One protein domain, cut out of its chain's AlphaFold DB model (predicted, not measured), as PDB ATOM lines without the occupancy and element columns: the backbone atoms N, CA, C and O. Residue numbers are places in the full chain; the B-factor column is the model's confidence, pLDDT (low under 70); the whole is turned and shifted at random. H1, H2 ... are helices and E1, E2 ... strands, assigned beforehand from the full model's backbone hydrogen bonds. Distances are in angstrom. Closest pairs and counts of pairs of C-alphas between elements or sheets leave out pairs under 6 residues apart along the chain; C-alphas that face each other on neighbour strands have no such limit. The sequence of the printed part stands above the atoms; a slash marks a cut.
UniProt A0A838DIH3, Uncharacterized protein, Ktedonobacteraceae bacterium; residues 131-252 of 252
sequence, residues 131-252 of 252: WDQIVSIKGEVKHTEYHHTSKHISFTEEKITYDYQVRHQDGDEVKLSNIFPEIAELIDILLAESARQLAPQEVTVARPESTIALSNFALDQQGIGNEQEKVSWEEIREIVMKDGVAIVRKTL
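AT A GLANCE: This is residues 131 to 252 of the 252 residues of an uncharacterized protein of Ktedonobacteraceae bacterium (UniProt A0A838DIH3). A long two-stranded arm, the hairpin of E1 and E2, sticks out with residues 149 to 154 free and widens at its other end into a six-stranded sheet. One side of that broader end is covered by the single helix H1 and by a smaller sheet of E4, E9 and E8, which is only partly face to face with the large sheet; H1 packs on both sheets. The printed part has 122 residues, with one named helix and nine named strands in the order E1 E2 E3 H1 E4 E5 E6 E7 E8 E9; the class is mostly strand. The large sheet runs E3 E2 E1 E5 E6 E7 and the small one E4 E9 E8, both antiparallel throughout. The whole is only just loose, close to compact, with a radius of gyration of the C-alphas of 16.7 A, and is elongated, spanning 60 by 38 by 24 A.

IN THESE COORDINATES: E1, residues 134 to 149, begins at C-alpha 134 at (53.072, -20.412, 44.052) and is 44.7 A long. E2, residues 154 to 168, returns over 45.4 A, and E3, residues 173 to 177, follows. H1 takes residues 183 to 198 and is 21.6 A long, from C-alpha 183 at (43.792, -11.315, 31.231). Then come E4, residues 210 to 214, E5, residues 216 to 220, E6, residues 223 to 225, and E7, residues 230 to 232. E8, residues 236 to 242, is 16.7 A long. E9, residues 245 to 250, is 16.0 A long and ends at C-alpha 250 at (45.073, -2.518, 56.958).

HOW THE PARTS SIT: In the large sheet E1, E2 and E3 form one meander, each strand the antiparallel neighbour of the one before, and E5, E6 and E7 form another. E1 and E2 are a hairpin, with N 148 and O 155 2.9 A apart toward the free end and N 135 and O 167 2.9 A apart at the other. Between E2 and E3, also a hairpin, N 164 and O 176 are 2.9 A apart. E1 and E5 are antiparallel at 169 degrees, with N 137 and O 219 3.0 A apart. In the hairpin of E5 and E6, N 218 and O 225 are 2.7 A apart; in that of E6 and E7, N 231 and O 224 are 2.8 A apart. H1 is on this sheet at a height over the sheet of 8.9 A, over E2, E1 and E5, and runs along the strands, at 25 degrees to E1 on the local plane; this makes two layers, a helix on one face of a sheet. Every O i to N i+4 pair of H1 is within hydrogen-bond range. H1 is also on the small sheet, again two layers, over E8 at a height of 9.2 A, and the C-alphas of Asp 188 and Met 241 are the closest of H1 and E8, 5.6 A apart. In the small sheet E4 and E9 are antiparallel neighbours, with N 212 and O 248 within hydrogen-bond range at 2.8 A, and in the hairpin of E8 and E9 N 247 and O 240 are within hydrogen-bond range at 2.8 A. The two sheets form a sandwich, two sheets face to face, with best planes 42 degrees apart; the closest C-alphas of E5 and E9 are those of Phe 217 and Ala 246, 7.6 A apart. E3 and E8 are apart.

THE WHOLE: The two C-alphas farthest apart are those of Lys 151 and Glu 202, 60.4 A. The printed part has no cut. The link from H1 to E4, 11 residues, is long; the other links are tight. The mean pLDDT of the printed part is 86.4, and residues 201 to 209 and residue 252 are under 70.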
ATOM      1  N   TRP A 131      47.983 -23.730  43.622       96.44
ATOM      2  CA  TRP A 131      47.922 -22.488  44.401       96.44
ATOM      3  C   TRP A 131      48.870 -22.492  45.606       96.44
ATOM      4  O   TRP A 131      49.491 -21.471  45.885       96.44
ATOM      5  N   ASP A 132      49.033 -23.640  46.266       95.12
ATOM      6  CA  ASP A 132      49.925 -23.848  47.414       95.12
ATOM      7  C   ASP A 132      51.419 -23.879  47.045       95.12
ATOM      8  O   ASP A 132      52.273 -23.760  47.919       95.12
ATOM      9  N   GLN A 133      51.747 -24.015  45.759       95.94
ATOM     10  CA  GLN A 133      53.121 -24.068  45.253       95.94
ATOM     11  C   GLN A 133      53.584 -22.749  44.619       95.94
ATOM     12  O   GLN A 133      54.728 -22.639  44.168       95.94
ATOM     13  N   ILE A 134      52.711 -21.742  44.544       96.56
ATOM     14  CA  ILE A 134      53.072 -20.412  44.052       96.56
ATOM     15  C   ILE A 134      53.804 -19.665  45.164       96.56
ATOM     16  O   ILE A 134      53.255 -19.411  46.230       96.56
ATOM     17  N   VAL A 135      55.049 -19.278  44.896       96.00
ATOM     18  CA  VAL A 135      55.893 -18.561  45.865       96.00
ATOM     19  C   VAL A 135      55.708 -17.059  45.762       96.00
ATOM     20  O   VAL A 135      55.728 -16.357  46.772       96.00
ATOM     21  N   SER A 136      55.571 -16.550  44.538       94.94
ATOM     22  CA  SER A 136      55.371 -15.122  44.336       94.94
ATOM     23  C   SER A 136      54.647 -14.813  43.041       94.94
ATOM     24  O   SER A 136      54.915 -15.443  42.013       94.94
ATOM     25  N   ILE A 137      53.824 -13.772  43.084       95.75
ATOM     26  CA  ILE A 137      53.267 -13.119  41.902       95.75
ATOM     27  C   ILE A 137      53.779 -11.685  41.886       95.75
ATOM     28  O   ILE A 137      53.621 -10.955  42.862       95.75
ATOM     29  N   LYS A 138      54.404 -11.288  40.782       95.06
ATOM     30  CA  LYS A 138      54.854  -9.914  40.548       95.06
ATOM     31  C   LYS A 138      54.132  -9.368  39.341       95.06
ATOM     32  O   LYS A 138      54.062 -10.060  38.330       95.06
ATOM     33  N   GLY A 139      53.611  -8.157  39.436       92.69
ATOM     34  CA  GLY A 139      52.840  -7.581  38.350       92.69
ATOM     35  C   GLY A 139      52.950  -6.079  38.262       92.69
ATOM     36  O   GLY A 139      53.165  -5.392  39.261       92.69
ATOM     37  N   GLU A 140      52.780  -5.594  37.041       92.06
ATOM     38  CA  GLU A 140      52.683  -4.184  36.706       92.06
ATOM     39  C   GLU A 140      51.512  -3.974  35.735       92.06
ATOM     40  O   GLU A 140      51.392  -4.655  34.707       92.06
ATOM     41  N   VAL A 141      50.654  -3.009  36.070       91.38
ATOM     42  CA  VAL A 141      49.564  -2.531  35.212       91.38
ATOM     43  C   VAL A 141      49.936  -1.159  34.656       91.38
ATOM     44  O   VAL A 141      50.065  -0.186  35.398       91.38
ATOM     45  N   LYS A 142      50.099  -1.057  33.332       91.94
ATOM     46  CA  LYS A 142      50.407   0.203  32.631       91.94
ATOM     47  C   LYS A 142      49.185   0.739  31.915       91.94
ATOM     48  O   LYS A 142      48.698   0.112  30.976       91.94
ATOM     49  N   HIS A 143      48.779   1.946  32.275       90.06
ATOM     50  CA  HIS A 143      47.805   2.727  31.524       90.06
ATOM     51  C   HIS A 143      48.558   3.562  30.486       90.06
ATOM     52  O   HIS A 143      49.394   4.392  30.834       90.06
ATOM     53  N   THR A 144      48.339   3.285  29.202       88.69
ATOM     54  CA  THR A 144      48.925   4.056  28.099       88.69
ATOM     55  C   THR A 144      47.820   4.794  27.366       88.69
ATOM     56  O   THR A 144      46.957   4.161  26.762       88.69
ATOM     57  N   GLU A 145      47.861   6.120  27.395       89.81
ATOM     58  CA  GLU A 145      46.969   6.964  26.606       89.81
ATOM     59  C   GLU A 145      47.580   7.230  25.226       89.81
ATOM     60  O   GLU A 145      48.705   7.718  25.100       89.81
ATOM     61  N   TYR A 146      46.833   6.914  24.173       85.06
ATOM     62  CA  TYR A 146      47.173   7.248  22.798       85.06
ATOM     63  C   TYR A 146      46.287   8.394  22.327       85.06
ATOM     64  O   TYR A 146      45.074   8.250  22.181       85.06
ATOM     65  N   HIS A 147      46.898   9.546  22.056       84.50
ATOM     66  CA  HIS A 147      46.199  10.665  21.436       84.50
ATOM     67  C   HIS A 147      46.247  10.520  19.916       84.50
ATOM     68  O   HIS A 147      47.289  10.705  19.282       84.50
ATOM     69  N   HIS A 148      45.102  10.201  19.321       82.44
ATOM     70  CA  HIS A 148      44.947  10.152  17.878       82.44
ATOM     71  C   HIS A 148      44.438  11.501  17.383       82.44
ATOM     72  O   HIS A 148      43.259  11.829  17.522       82.44
ATOM     73  N   THR A 149      45.330  12.284  16.778       74.94
ATOM     74  CA  THR A 149      44.972  13.565  16.163       74.94
ATOM     75  C   THR A 149      44.822  13.377  14.659       74.94
ATOM     76  O   THR A 149      45.805  13.337  13.921       74.94
ATOM     77  N   SER A 150      43.582  13.260  14.185       82.12
ATOM     78  CA  SER A 150      43.274  13.391  12.759       82.12
ATOM     79  C   SER A 150      42.809  14.816  12.452       82.12
ATOM     80  O   SER A 150      42.355  15.534  13.340       82.12
ATOM     81  N   LYS A 151      42.880  15.230  11.180       78.31
ATOM     82  CA  LYS A 151      42.554  16.598  10.721       78.31
ATOM     83  C   LYS A 151      41.131  17.072  11.089       78.31
ATOM     84  O   LYS A 151      40.860  18.264  11.009       78.31
ATOM     85  N   HIS A 152      40.244  16.153  11.481       77.56
ATOM     86  CA  HIS A 152      38.844  16.440  11.803       77.56
ATOM     87  C   HIS A 152      38.347  15.833  13.125       77.56
ATOM     88  O   HIS A 152      37.287  16.236  13.593       77.56
ATOM     89  N   ILE A 153      39.073  14.884  13.731       76.25
ATOM     90  CA  ILE A 153      38.652  14.189  14.957       76.25
ATOM     91  C   ILE A 153      39.885  13.919  15.824       76.25
ATOM     92  O   ILE A 153      40.821  13.247  15.379       76.25
ATOM     93  N   SER A 154      39.863  14.426  17.055       80.69
ATOM     94  CA  SER A 154      40.772  14.024  18.128       80.69
ATOM     95  C   SER A 154      40.053  13.038  19.044       80.69
ATOM     96  O   SER A 154      38.999  13.377  19.585       80.69
ATOM     97  N   PHE A 155      40.612  11.847  19.239       84.94
ATOM     98  CA  PHE A 155      40.152  10.921  20.274       84.94
ATOM     99  C   PHE A 155      41.344  10.385  21.069       84.94
ATOM    100  O   PHE A 155      42.440  10.221  20.529       84.94
ATOM    101  N   THR A 156      41.119  10.147  22.360       86.12
ATOM    102  CA  THR A 156      42.091   9.512  23.254       86.12
ATOM    103  C   THR A 156      41.676   8.059  23.429       86.12
ATOM    104  O   THR A 156      40.555   7.787  23.852       86.12
ATOM    105  N   GLU A 157      42.559   7.134  23.065       87.38
ATOM    106  CA  GLU A 157      42.391   5.706  23.319       87.38
ATOM    107  C   GLU A 157      43.248   5.325  24.526       87.38
ATOM    108  O   GLU A 157      44.470   5.458  24.493       87.38
ATOM    109  N   GLU A 158      42.613   4.868  25.599       87.38
ATOM    110  CA  GLU A 158      43.323   4.321  26.751       87.38
ATOM    111  C   GLU A 158      43.532   2.820  26.555       87.38
ATOM    112  O   GLU A 158      42.596   2.062  26.293       87.38
ATOM    113  N   LYS A 159      44.780   2.378  26.696       88.06
ATOM    114  CA  LYS A 159      45.161   0.975  26.615       88.06
ATOM    115  C   LYS A 159      45.804   0.537  27.919       88.06
ATOM    116  O   LYS A 159      46.891   0.997  28.272       88.06
ATOM    117  N   ILE A 160      45.175  -0.432  28.569       89.62
ATOM    118  CA  ILE A 160      45.705  -1.066  29.775       89.62
ATOM    119  C   ILE A 160      46.576  -2.256  29.372       89.62
ATOM    120  O   ILE A 160      46.148  -3.138  28.624       89.62
ATOM    121  N   THR A 161      47.818  -2.275  29.846       91.12
ATOM    122  CA  THR A 161      48.777  -3.361  29.623       91.12
ATOM    123  C   THR A 161      49.079  -4.057  30.946       91.12
ATOM    124  O   THR A 161      49.503  -3.407  31.892       91.12
ATOM    125  N   TYR A 162      48.885  -5.370  30.986       92.81
ATOM    126  CA  TYR A 162      49.179  -6.255  32.103       92.81
ATOM    127  C   TYR A 162      50.490  -6.987  31.811       92.81
ATOM    128  O   TYR A 162      50.636  -7.604  30.750       92.81
ATOM    129  N   ASP A 163      51.433  -6.936  32.746       94.31
ATOM    130  CA  ASP A 163      52.664  -7.721  32.710       94.31
ATOM    131  C   ASP A 163      52.873  -8.376  34.080       94.31
ATOM    132  O   ASP A 163      53.189  -7.695  35.051       94.31
ATOM    133  N   TYR A 164      52.632  -9.687  34.158       95.25
ATOM    134  CA  TYR A 164      52.710 -10.455  35.399       95.25
ATOM    135  C   TYR A 164      53.651 -11.644  35.255       95.25
ATOM    136  O   TYR A 164      53.686 -12.320  34.227       95.25
ATOM    137  N   GLN A 165      54.374 -11.933  36.326       96.94
ATOM    138  CA  GLN A 165      55.244 -13.084  36.496       96.94
ATOM    139  C   GLN A 165      54.737 -13.903  37.677       96.94
ATOM    140  O   GLN A 165      54.636 -13.397  38.796       96.94
ATOM    141  N   VAL A 166      54.426 -15.173  37.426       97.25
ATOM    142  CA  VAL A 166      54.047 -16.141  38.459       97.25
ATOM    143  C   VAL A 166      55.203 -17.111  38.636       97.25
ATOM    144  O   VAL A 166      55.623 -17.750  37.669       97.25
ATOM    145  N   ARG A 167      55.715 -17.215  39.863       97.38
ATOM    146  CA  ARG A 167      56.843 -18.084  40.209       97.38
ATOM    147  C   ARG A 167      56.389 -19.274  41.043       97.38
ATOM    148  O   ARG A 167      55.772 -19.107  42.094       97.38
ATOM    149  N   HIS A 168      56.751 -20.459  40.575       96.06
ATOM    150  CA  HIS A 168      56.577 -21.734  41.254       96.06
ATOM    151  C   HIS A 168      57.689 -21.973  42.284       96.06
ATOM    152  O   HIS A 168      58.801 -21.459  42.145       96.06
ATOM    153  N   GLN A 169      57.424 -22.816  43.278       95.06
ATOM    154  CA  GLN A 169      58.404 -23.234  44.284       95.06
ATOM    155  C   GLN A 169      59.644 -23.922  43.701       95.06
ATOM    156  O   GLN A 169      60.739 -23.748  44.227       95.06
ATOM    157  N   ASP A 170      59.493 -24.624  42.575       94.88
ATOM    158  CA  ASP A 170      60.599 -25.326  41.908       94.88
ATOM    159  C   ASP A 170      61.484 -24.380  41.067       94.88
ATOM    160  O   ASP A 170      62.424 -24.814  40.404       94.88
ATOM    161  N   GLY A 171      61.199 -23.072  41.088       94.62
ATOM    162  CA  GLY A 171      61.934 -22.042  40.350       94.62
ATOM    163  C   GLY A 171      61.394 -21.764  38.947       94.62
ATOM    164  O   GLY A 171      61.858 -20.826  38.298       94.62
ATOM    165  N   ASP A 172      60.398 -22.527  38.491       94.12
ATOM    166  CA  ASP A 172      59.681 -22.241  37.251       94.12
ATOM    167  C   ASP A 172      58.983 -20.882  37.306       94.12
ATOM    168  O   ASP A 172      58.412 -20.488  38.324       94.12
ATOM    169  N   GLU A 173      58.987 -20.173  36.181       96.12
ATOM    170  CA  GLU A 173      58.352 -18.867  36.066       96.12
ATOM    171  C   GLU A 173      57.572 -18.770  34.757       96.12
ATOM    172  O   GLU A 173      58.067 -19.148  33.689       96.12
ATOM    173  N   VAL A 174      56.347 -18.253  34.836       96.00
ATOM    174  CA  VAL A 174      55.506 -17.986  33.665       96.00
ATOM    175  C   VAL A 174      55.114 -16.522  33.598       96.00
ATOM    176  O   VAL A 174      54.760 -15.899  34.598       96.00
ATOM    177  N   LYS A 175      55.164 -15.984  32.376       95.56
ATOM    178  CA  LYS A 175      54.796 -14.604  32.072       95.56
ATOM    179  C   LYS A 175      53.378 -14.542  31.510       95.56
ATOM    180  O   LYS A 175      53.093 -15.135  30.465       95.56
ATOM    181  N   LEU A 176      52.519 -13.775  32.167       95.31
ATOM    182  CA  LEU A 176      51.141 -13.506  31.778       95.31
ATOM    183  C   LEU A 176      51.032 -12.067  31.263       95.31
ATOM    184  O   LEU A 176      51.577 -11.143  31.859       95.31
ATOM    185  N   SER A 177      50.373 -11.874  30.118       93.94
ATOM    186  CA  SER A 177      50.233 -10.548  29.499       93.94
ATOM    187  C   SER A 177      48.964 -10.427  28.651       93.94
ATOM    188  O   SER A 177      48.222 -11.399  28.502       93.94
ATOM    189  N   ASN A 178      48.737  -9.264  28.027       91.00
ATOM    190  CA  ASN A 178      47.591  -8.961  27.143       91.00
ATOM    191  C   ASN A 178      47.447  -9.839  25.890       91.00
ATOM    192  O   ASN A 178      46.617  -9.559  25.023       91.00
ATOM    193  N   ILE A 179      48.262 -10.876  25.744       89.94
ATOM    194  CA  ILE A 179      48.012 -11.919  24.754       89.94
ATOM    195  C   ILE A 179      46.695 -12.655  25.035       89.94
ATOM    196  O   ILE A 179      46.067 -13.124  24.092       89.94
ATOM    197  N   PHE A 180      46.255 -12.728  26.296       91.25
ATOM    198  CA  PHE A 180      44.966 -13.291  26.684       91.25
ATOM    199  C   PHE A 180      43.932 -12.152  26.712       91.25
ATOM    200  O   PHE A 180      44.146 -11.178  27.434       91.25
ATOM    201  N   PRO A 181      42.832 -12.225  25.935       87.69
ATOM    202  CA  PRO A 181      41.812 -11.170  25.911       87.69
ATOM    203  C   PRO A 181      41.232 -10.857  27.294       87.69
ATOM    204  O   PRO A 181      40.994  -9.701  27.618       87.69
ATOM    205  N   GLU A 182      41.046 -11.896  28.106       91.00
ATOM    206  CA  GLU A 182      40.430 -11.840  29.436       91.00
ATOM    207  C   GLU A 182      41.495 -11.878  30.544       91.00
ATOM    208  O   GLU A 182      41.293 -12.458  31.609       91.00
ATOM    209  N   ILE A 183      42.671 -11.289  30.284       93.31
ATOM    210  CA  ILE A 183      43.792 -11.315  31.231       93.31
ATOM    211  C   ILE A 183      43.447 -10.647  32.567       93.31
ATOM    212  O   ILE A 183      43.883 -11.145  33.593       93.31
ATOM    213  N   ALA A 184      42.650  -9.574  32.576       91.75
ATOM    214  CA  ALA A 184      42.286  -8.871  33.808       91.75
ATOM    215  C   ALA A 184      41.565  -9.803  34.799       91.75
ATOM    216  O   ALA A 184      41.996  -9.945  35.938       91.75
ATOM    217  N   GLU A 185      40.546 -10.524  34.322       93.06
ATOM    218  CA  GLU A 185      39.807 -11.509  35.120       93.06
ATOM    219  C   GLU A 185      40.715 -12.650  35.599       93.06
ATOM    220  O   GLU A 185      40.674 -13.034  36.766       93.06
ATOM    221  N   LEU A 186      41.564 -13.179  34.710       94.56
ATOM    222  CA  LEU A 186      42.510 -14.238  35.059       94.56
ATOM    223  C   LEU A 186      43.465 -13.791  36.176       94.56
ATOM    224  O   LEU A 186      43.707 -14.548  37.115       94.56
ATOM    225  N   ILE A 187      44.000 -12.572  36.081       94.00
ATOM    226  CA  ILE A 187      44.880 -11.990  37.095       94.00
ATOM    227  C   ILE A 187      44.135 -11.793  38.415       94.00
ATOM    228  O   ILE A 187      44.661 -12.194  39.449       94.00
ATOM    229  N   ASP A 188      42.914 -11.261  38.401       90.81
ATOM    230  CA  ASP A 188      42.124 -11.078  39.622       90.81
ATOM    231  C   ASP A 188      41.888 -12.420  40.346       90.81
ATOM    232  O   ASP A 188      42.051 -12.501  41.566       90.81
ATOM    233  N   ILE A 189      41.595 -13.498  39.603       93.50
ATOM    234  CA  ILE A 189      41.446 -14.854  40.161       93.50
ATOM    235  C   ILE A 189      42.771 -15.375  40.727       93.50
ATOM    236  O   ILE A 189      42.802 -15.848  41.862       93.50
ATOM    237  N   LEU A 190      43.858 -15.287  39.953       94.19
ATOM    238  CA  LEU A 190      45.195 -15.721  40.372       94.19
ATOM    239  C   LEU A 190      45.599 -15.067  41.688       94.19
ATOM    240  O   LEU A 190      46.043 -15.732  42.616       94.19
ATOM    241  N   LEU A 191      45.412 -13.757  41.771       91.19
ATOM    242  CA  LEU A 191      45.758 -12.979  42.943       91.19
ATOM    243  C   LEU A 191      44.888 -13.317  44.145       91.19
ATOM    244  O   LEU A 191      45.423 -13.457  45.240       91.19
ATOM    245  N   ALA A 192      43.577 -13.467  43.954       90.19
ATOM    246  CA  ALA A 192      42.668 -13.831  45.033       90.19
ATOM    247  C   ALA A 192      42.986 -15.226  45.599       90.19
ATOM    248  O   ALA A 192      43.105 -15.380  46.815       90.19
ATOM    249  N   GLU A 193      43.167 -16.229  44.735       93.38
ATOM    250  CA  GLU A 193      43.466 -17.601  45.164       93.38
ATOM    251  C   GLU A 193      44.880 -17.706  45.760       93.38
ATOM    252  O   GLU A 193      45.058 -18.328  46.805       93.38
ATOM    253  N   SER A 194      45.889 -17.037  45.187       91.44
ATOM    254  CA  SER A 194      47.239 -17.009  45.770       91.44
ATOM    255  C   SER A 194      47.304 -16.244  47.089       91.44
ATOM    256  O   SER A 194      47.958 -16.715  48.013       91.44
ATOM    257  N   ALA A 195      46.607 -15.111  47.225       89.12
ATOM    258  CA  ALA A 195      46.512 -14.400  48.500       89.12
ATOM    259  C   ALA A 195      45.888 -15.290  49.580       89.12
ATOM    260  O   ALA A 195      46.363 -15.309  50.707       89.12
ATOM    261  N   ARG A 196      44.863 -16.076  49.227       88.75
ATOM    262  CA  ARG A 196      44.213 -17.012  50.148       88.75
ATOM    263  C   ARG A 196      45.147 -18.112  50.651       88.75
ATOM    264  O   ARG A 196      44.998 -18.530  51.792       88.75
ATOM    265  N   GLN A 197      46.063 -18.589  49.809       90.12
ATOM    266  CA  GLN A 197      47.034 -19.619  50.193       90.12
ATOM    267  C   GLN A 197      48.246 -19.051  50.936       90.12
ATOM    268  O   GLN A 197      48.775 -19.707  51.828       90.12
ATOM    269  N   LEU A 198      48.702 -17.855  50.560       86.75
ATOM    270  CA  LEU A 198      49.893 -17.230  51.140       86.75
ATOM    271  C   LEU A 198      49.600 -16.479  52.441       86.75
ATOM    272  O   LEU A 198      50.498 -16.353  53.273       86.75
ATOM    273  N   ALA A 199      48.369 -16.006  52.639       84.06
ATOM    274  CA  ALA A 199      47.960 -15.397  53.894       84.06
ATOM    275  C   ALA A 199      47.867 -16.457  55.013       84.06
ATOM    276  O   ALA A 199      47.290 -17.529  54.808       84.06
ATOM    277  N   PRO A 200      48.365 -16.165  56.228       74.12
ATOM    278  CA  PRO A 200      48.114 -16.985  57.405       74.12
ATOM    279  C   PRO A 200      46.603 -17.136  57.633       74.12
ATOM    280  O   PRO A 200      45.855 -16.165  57.538       74.12
ATOM    281  N   GLN A 201      46.144 -18.343  57.977       64.19
ATOM    282  CA  GLN A 201      44.712 -18.664  58.124       64.19
ATOM    283  C   GLN A 201      43.997 -17.928  59.284       64.19
ATOM    284  O   GLN A 201      42.800 -18.120  59.482       64.19
ATOM    285  N   GLU A 202      44.694 -17.072  60.038       56.59
ATOM    286  CA  GLU A 202      44.224 -16.463  61.291       56.59
ATOM    287  C   GLU A 202      44.088 -14.928  61.229       56.59
ATOM    288  O   GLU A 202      44.324 -14.228  62.215       56.59
ATOM    289  N   VAL A 203      43.681 -14.360  60.089       53.88
ATOM    290  CA  VAL A 203      43.401 -12.915  60.026       53.88
ATOM    291  C   VAL A 203      42.117 -12.602  60.804       53.88
ATOM    292  O   VAL A 203      40.993 -12.808  60.341       53.88
ATOM    293  N   THR A 204      42.287 -12.104  62.029       52.41
ATOM    294  CA  THR A 204      41.191 -11.687  62.910       52.41
ATOM    295  C   THR A 204      40.620 -10.347  62.439       52.41
ATOM    296  O   THR A 204      41.339  -9.383  62.191       52.41
ATOM    297  N   VAL A 205      39.296 -10.271  62.308       49.03
ATOM    298  CA  VAL A 205      38.581  -9.122  61.735       49.03
ATOM    299  C   VAL A 205      38.607  -7.908  62.687       49.03
ATOM    300  O   VAL A 205      37.707  -7.762  63.513       49.03
ATOM    301  N   ALA A 206      39.580  -6.997  62.562       52.72
ATOM    302  CA  ALA A 206      39.530  -5.660  63.191       52.72
ATOM    303  C   ALA A 206      39.021  -4.584  62.209       52.72
ATOM    304  O   ALA A 206      38.901  -4.838  61.018       52.72
ATOM    305  N   ARG A 207      38.642  -3.384  62.673       53.97
ATOM    306  CA  ARG A 207      38.085  -2.316  61.804       53.97
ATOM    307  C   ARG A 207      39.171  -1.706  60.894       53.97
ATOM    308  O   ARG A 207      40.313  -1.638  61.323       53.97
ATOM    309  N   PRO A 208      38.844  -1.289  59.652       55.97
ATOM    310  CA  PRO A 208      39.843  -0.879  58.670       55.97
ATOM    311  C   PRO A 208      40.120   0.625  58.801       55.97
ATOM    312  O   PRO A 208      39.181   1.419  58.739       55.97
ATOM    313  N   GLU A 209      41.380   1.027  58.942       68.31
ATOM    314  CA  GLU A 209      41.722   2.451  59.122       68.31
ATOM    315  C   GLU A 209      42.451   3.078  57.934       68.31
ATOM    316  O   GLU A 209      42.348   4.283  57.711       68.31
ATOM    317  N   SER A 210      43.135   2.276  57.116       77.19
ATOM    318  CA  SER A 210      43.816   2.768  55.917       77.19
ATOM    319  C   SER A 210      43.632   1.826  54.734       77.19
ATOM    320  O   SER A 210      43.501   0.611  54.887       77.19
ATOM    321  N   THR A 211      43.560   2.416  53.540       80.69
ATOM    322  CA  THR A 211      43.478   1.708  52.260       80.69
ATOM    323  C   THR A 211      44.655   2.142  51.397       80.69
ATOM    324  O   THR A 211      44.851   3.340  51.203       80.69
ATOM    325  N   ILE A 212      45.412   1.183  50.871       81.50
ATOM    326  CA  ILE A 212      46.527   1.413  49.950       81.50
ATOM    327  C   ILE A 212      46.188   0.747  48.620       81.50
ATOM    328  O   ILE A 212      45.827  -0.425  48.592       81.50
ATOM    329  N   ALA A 213      46.291   1.494  47.522       82.12
ATOM    330  CA  ALA A 213      46.150   0.955  46.173       82.12
ATOM    331  C   ALA A 213      47.539   0.755  45.552       82.12
ATOM    332  O   ALA A 213      48.339   1.689  45.513       82.12
ATOM    333  N   LEU A 214      47.818  -0.453  45.063       81.75
ATOM    334  CA  LEU A 214      49.099  -0.844  44.479       81.75
ATOM    335  C   LEU A 214      48.899  -1.252  43.012       81.75
ATOM    336  O   LEU A 214      48.289  -2.283  42.728       81.75
ATOM    337  N   SER A 215      49.409  -0.445  42.077       77.00
ATOM    338  CA  SER A 215      49.407  -0.744  40.630       77.00
ATOM    339  C   SER A 215      50.587  -1.616  40.194       77.00
ATOM    340  O   SER A 215      50.487  -2.373  39.231       77.00
ATOM    341  N   ASN A 216      51.691  -1.514  40.934       87.56
ATOM    342  CA  ASN A 216      52.854  -2.381  40.843       87.56
ATOM    343  C   ASN A 216      52.967  -3.081  42.179       87.56
ATOM    344  O   ASN A 216      53.105  -2.401  43.195       87.56
ATOM    345  N   PHE A 217      52.891  -4.402  42.198       89.81
ATOM    346  CA  PHE A 217      53.021  -5.117  43.454       89.81
ATOM    347  C   PHE A 217      53.705  -6.468  43.286       89.81
ATOM    348  O   PHE A 217      53.737  -7.078  42.215       89.81
ATOM    349  N   ALA A 218      54.264  -6.918  44.396       90.31
ATOM    350  CA  ALA A 218      54.732  -8.258  44.636       90.31
ATOM    351  C   ALA A 218      53.907  -8.834  45.789       90.31
ATOM    352  O   ALA A 218      53.735  -8.194  46.829       90.31
ATOM    353  N   LEU A 219      53.393 -10.036  45.576       91.81
ATOM    354  CA  LEU A 219      52.685 -10.831  46.564       91.81
ATOM    355  C   LEU A 219      53.536 -12.067  46.855       91.81
ATOM    356  O   LEU A 219      53.910 -12.775  45.918       91.81
ATOM    357  N   ASP A 220      53.883 -12.292  48.122       92.94
ATOM    358  CA  ASP A 220      54.724 -13.404  48.581       92.94
ATOM    359  C   ASP A 220      54.364 -13.848  50.013       92.94
ATOM    360  O   ASP A 220      53.428 -13.338  50.620       92.94
ATOM    361  N   GLN A 221      55.106 -14.806  50.578       89.56
ATOM    362  CA  GLN A 221      54.855 -15.339  51.928       89.56
ATOM    363  C   GLN A 221      54.958 -14.305  53.062       89.56
ATOM    364  O   GLN A 221      54.471 -14.562  54.155       89.56
ATOM    365  N   GLN A 222      55.600 -13.158  52.845       90.69
ATOM    366  CA  GLN A 222      55.751 -12.131  53.877       90.69
ATOM    367  C   GLN A 222      54.652 -11.067  53.797       90.69
ATOM    368  O   GLN A 222      54.471 -10.330  54.761       90.69
ATOM    369  N   GLY A 223      53.953 -10.937  52.667       91.00
ATOM    370  CA  GLY A 223      52.879  -9.963  52.516       91.00
ATOM    371  C   GLY A 223      52.622  -9.540  51.074       91.00
ATOM    372  O   GLY A 223      53.019 -10.203  50.113       91.00
ATOM    373  N   ILE A 224      51.994  -8.374  50.934       92.44
ATOM    374  CA  ILE A 224      51.801  -7.685  49.656       92.44
ATOM    375  C   ILE A 224      52.456  -6.305  49.725       92.44
ATOM    376  O   ILE A 224      52.347  -5.591  50.720       92.44
ATOM    377  N   GLY A 225      53.158  -5.908  48.675       92.31
ATOM    378  CA  GLY A 225      53.850  -4.625  48.660       92.31
ATOM    379  C   GLY A 225      54.273  -4.204  47.273       92.31
ATOM    380  O   GLY A 225      54.133  -4.963  46.324       92.31
ATOM    381  N   ASN A 226      54.817  -3.005  47.157       91.50
ATOM    382  CA  ASN A 226      55.485  -2.508  45.962       91.50
ATOM    383  C   ASN A 226      56.985  -2.297  46.252       91.50
ATOM    384  O   ASN A 226      57.517  -2.811  47.234       91.50
ATOM    385  N   GLU A 227      57.693  -1.562  45.392       87.56
ATOM    386  CA  GLU A 227      59.118  -1.257  45.606       87.56
ATOM    387  C   GLU A 227      59.381  -0.315  46.797       87.56
ATOM    388  O   GLU A 227      60.513  -0.216  47.263       87.56
ATOM    389  N   GLN A 228      58.357   0.397  47.274       88.69
ATOM    390  CA  GLN A 228      58.461   1.458  48.280       88.69
ATOM    391  C   GLN A 228      57.979   1.001  49.660       88.69
ATOM    392  O   GLN A 228      58.573   1.358  50.674       88.69
ATOM    393  N   GLU A 229      56.900   0.226  49.702       89.44
ATOM    394  CA  GLU A 229      56.208  -0.180  50.916       89.44
ATOM    395  C   GLU A 229      55.769  -1.641  50.807       89.44
ATOM    396  O   GLU A 229      55.238  -2.078  49.783       89.44
ATOM    397  N   LYS A 230      55.962  -2.393  51.892       92.75
ATOM    398  CA  LYS A 230      55.474  -3.762  52.043       92.75
ATOM    399  C   LYS A 230      54.570  -3.838  53.260       92.75
ATOM    400  O   LYS A 230      54.953  -3.376  54.328       92.75
ATOM    401  N   VAL A 231      53.389  -4.412  53.072       91.50
ATOM    402  CA  VAL A 231      52.392  -4.634  54.116       91.50
ATOM    403  C   VAL A 231      52.439  -6.108  54.491       91.50
ATOM    404  O   VAL A 231      52.258  -6.966  53.622       91.50
ATOM    405  N   SER A 232      52.719  -6.403  55.759       93.19
ATOM    406  CA  SER A 232      52.757  -7.780  56.268       93.19
ATOM    407  C   SER A 232      51.363  -8.399  56.236       93.19
ATOM    408  O   SER A 232      50.381  -7.695  56.450       93.19
ATOM    409  N   TRP A 233      51.248  -9.716  56.043       90.75
ATOM    410  CA  TRP A 233      49.949 -10.397  56.126       90.75
ATOM    411  C   TRP A 233      49.204 -10.149  57.445       90.75
ATOM    412  O   TRP A 233      47.980 -10.079  57.441       90.75
ATOM    413  N   GLU A 234      49.929  -9.966  58.549       88.50
ATOM    414  CA  GLU A 234      49.361  -9.648  59.870       88.50
ATOM    415  C   GLU A 234      48.675  -8.272  59.897       88.50
ATOM    416  O   GLU A 234      47.692  -8.061  60.607       88.50
ATOM    417  N   GLU A 235      49.163  -7.340  59.079       88.44
ATOM    418  CA  GLU A 235      48.630  -5.986  58.954       88.44
ATOM    419  C   GLU A 235      47.489  -5.915  57.937       88.44
ATOM    420  O   GLU A 235      46.856  -4.872  57.816       88.44
ATOM    421  N   ILE A 236      47.217  -6.975  57.169       88.06
ATOM    422  CA  ILE A 236      46.227  -6.966  56.088       88.06
ATOM    423  C   ILE A 236      44.912  -7.534  56.597       88.06
ATOM    424  O   ILE A 236      44.826  -8.694  56.985       88.06
ATOM    425  N   ARG A 237      43.847  -6.742  56.500       84.44
ATOM    426  CA  ARG A 237      42.485  -7.193  56.791       84.44
ATOM    427  C   ARG A 237      41.789  -7.753  55.558       84.44
ATOM    428  O   ARG A 237      41.067  -8.742  55.630       84.44
ATOM    429  N   GLU A 238      41.915  -7.042  54.446       85.06
ATOM    430  CA  GLU A 238      41.184  -7.330  53.218       85.06
ATOM    431  C   GLU A 238      42.024  -6.910  52.018       85.06
ATOM    432  O   GLU A 238      42.631  -5.836  52.020       85.06
ATOM    433  N   ILE A 239      42.016  -7.748  50.985       85.38
ATOM    434  CA  ILE A 239      42.579  -7.431  49.678       85.38
ATOM    435  C   ILE A 239      41.448  -7.514  48.668       85.38
ATOM    436  O   ILE A 239      40.822  -8.559  48.505       85.38
ATOM    437  N   VAL A 240      41.198  -6.401  47.987       86.38
ATOM    438  CA  VAL A 240      40.268  -6.331  46.867       86.38
ATOM    439  C   VAL A 240      41.088  -6.135  45.604       86.38
ATOM    440  O   VAL A 240      41.795  -5.138  45.474       86.38
ATOM    441  N   MET A 241      40.990  -7.085  44.679       79.88
ATOM    442  CA  MET A 241      41.593  -6.963  43.356       79.88
ATOM    443  C   MET A 241      40.570  -6.350  42.409       79.88
ATOM    444  O   MET A 241      39.413  -6.778  42.378       79.88
ATOM    445  N   LYS A 242      40.976  -5.305  41.693       81.50
ATOM    446  CA  LYS A 242      40.138  -4.688  40.674       81.50
ATOM    447  C   LYS A 242      40.995  -4.185  39.528       81.50
ATOM    448  O   LYS A 242      41.863  -3.341  39.735       81.50
ATOM    449  N   ASP A 243      40.713  -4.679  38.326       79.94
ATOM    450  CA  ASP A 243      41.398  -4.278  37.096       79.94
ATOM    451  C   ASP A 243      42.925  -4.502  37.180       79.94
ATOM    452  O   ASP A 243      43.707  -3.745  36.605       79.94
ATOM    453  N   GLY A 244      43.366  -5.541  37.906       73.00
ATOM    454  CA  GLY A 244      44.780  -5.835  38.182       73.00
ATOM    455  C   GLY A 244      45.440  -4.946  39.243       73.00
ATOM    456  O   GLY A 244      46.619  -5.130  39.541       73.00
ATOM    457  N   VAL A 245      44.709  -4.007  39.846       80.44
ATOM    458  CA  VAL A 245      45.187  -3.185  40.965       80.44
ATOM    459  C   VAL A 245      44.808  -3.852  42.284       80.44
ATOM    460  O   VAL A 245      43.647  -4.207  42.502       80.44
ATOM    461  N   ALA A 246      45.780  -3.980  43.188       84.06
ATOM    462  CA  ALA A 246      45.550  -4.505  44.528       84.06
ATOM    463  C   ALA A 246      45.175  -3.378  45.494       84.06
ATOM    464  O   ALA A 246      45.970  -2.473  45.746       84.06
ATOM    465  N   ILE A 247      43.969  -3.434  46.052       87.88
ATOM    466  CA  ILE A 247      43.490  -2.511  47.082       87.88
ATOM    467  C   ILE A 247      43.570  -3.226  48.430       87.88
ATOM    468  O   ILE A 247      42.777  -4.119  48.725       87.88
ATOM    469  N   VAL A 248      44.529  -2.820  49.253       88.00
ATOM    470  CA  VAL A 248      44.861  -3.437  50.540       88.00
ATOM    471  C   VAL A 248      44.297  -2.583  51.665       88.00
ATOM    472  O   VAL A 248      44.594  -1.392  51.751       88.00
ATOM    473  N   ARG A 249      43.491  -3.174  52.547       87.56
ATOM    474  CA  ARG A 249      42.972  -2.515  53.753       87.56
ATOM    475  C   ARG A 249      43.700  -3.039  54.981       87.56
ATOM    476  O   ARG A 249      43.720  -4.252  55.184       87.56
ATOM    477  N   LYS A 250      44.257  -2.139  55.797       87.31
ATOM    478  CA  LYS A 250      45.073  -2.518  56.958       87.31
ATOM    479  C   LYS A 250      44.286  -2.673  58.265       87.31
ATOM    480  O   LYS A 250      43.271  -1.997  58.468       87.31
ATOM    481  N   THR A 251      44.801  -3.538  59.130       80.12
ATOM    482  CA  THR A 251      44.447  -3.746  60.541       80.12
ATOM    483  C   THR A 251      45.352  -2.866  61.422       80.12
ATOM    484  O   THR A 251      46.495  -2.618  61.043       80.12
ATOM    485  N   LEU A 252      44.833  -2.351  62.541       66.75
ATOM    486  CA  LEU A 252      45.575  -1.537  63.523       66.75
ATOM    487  C   LEU A 252      46.575  -2.350  64.352       66.75
ATOM    488  O   LEU A 252      46.190  -3.472  64.752       66.75
TER     489      LEU A 252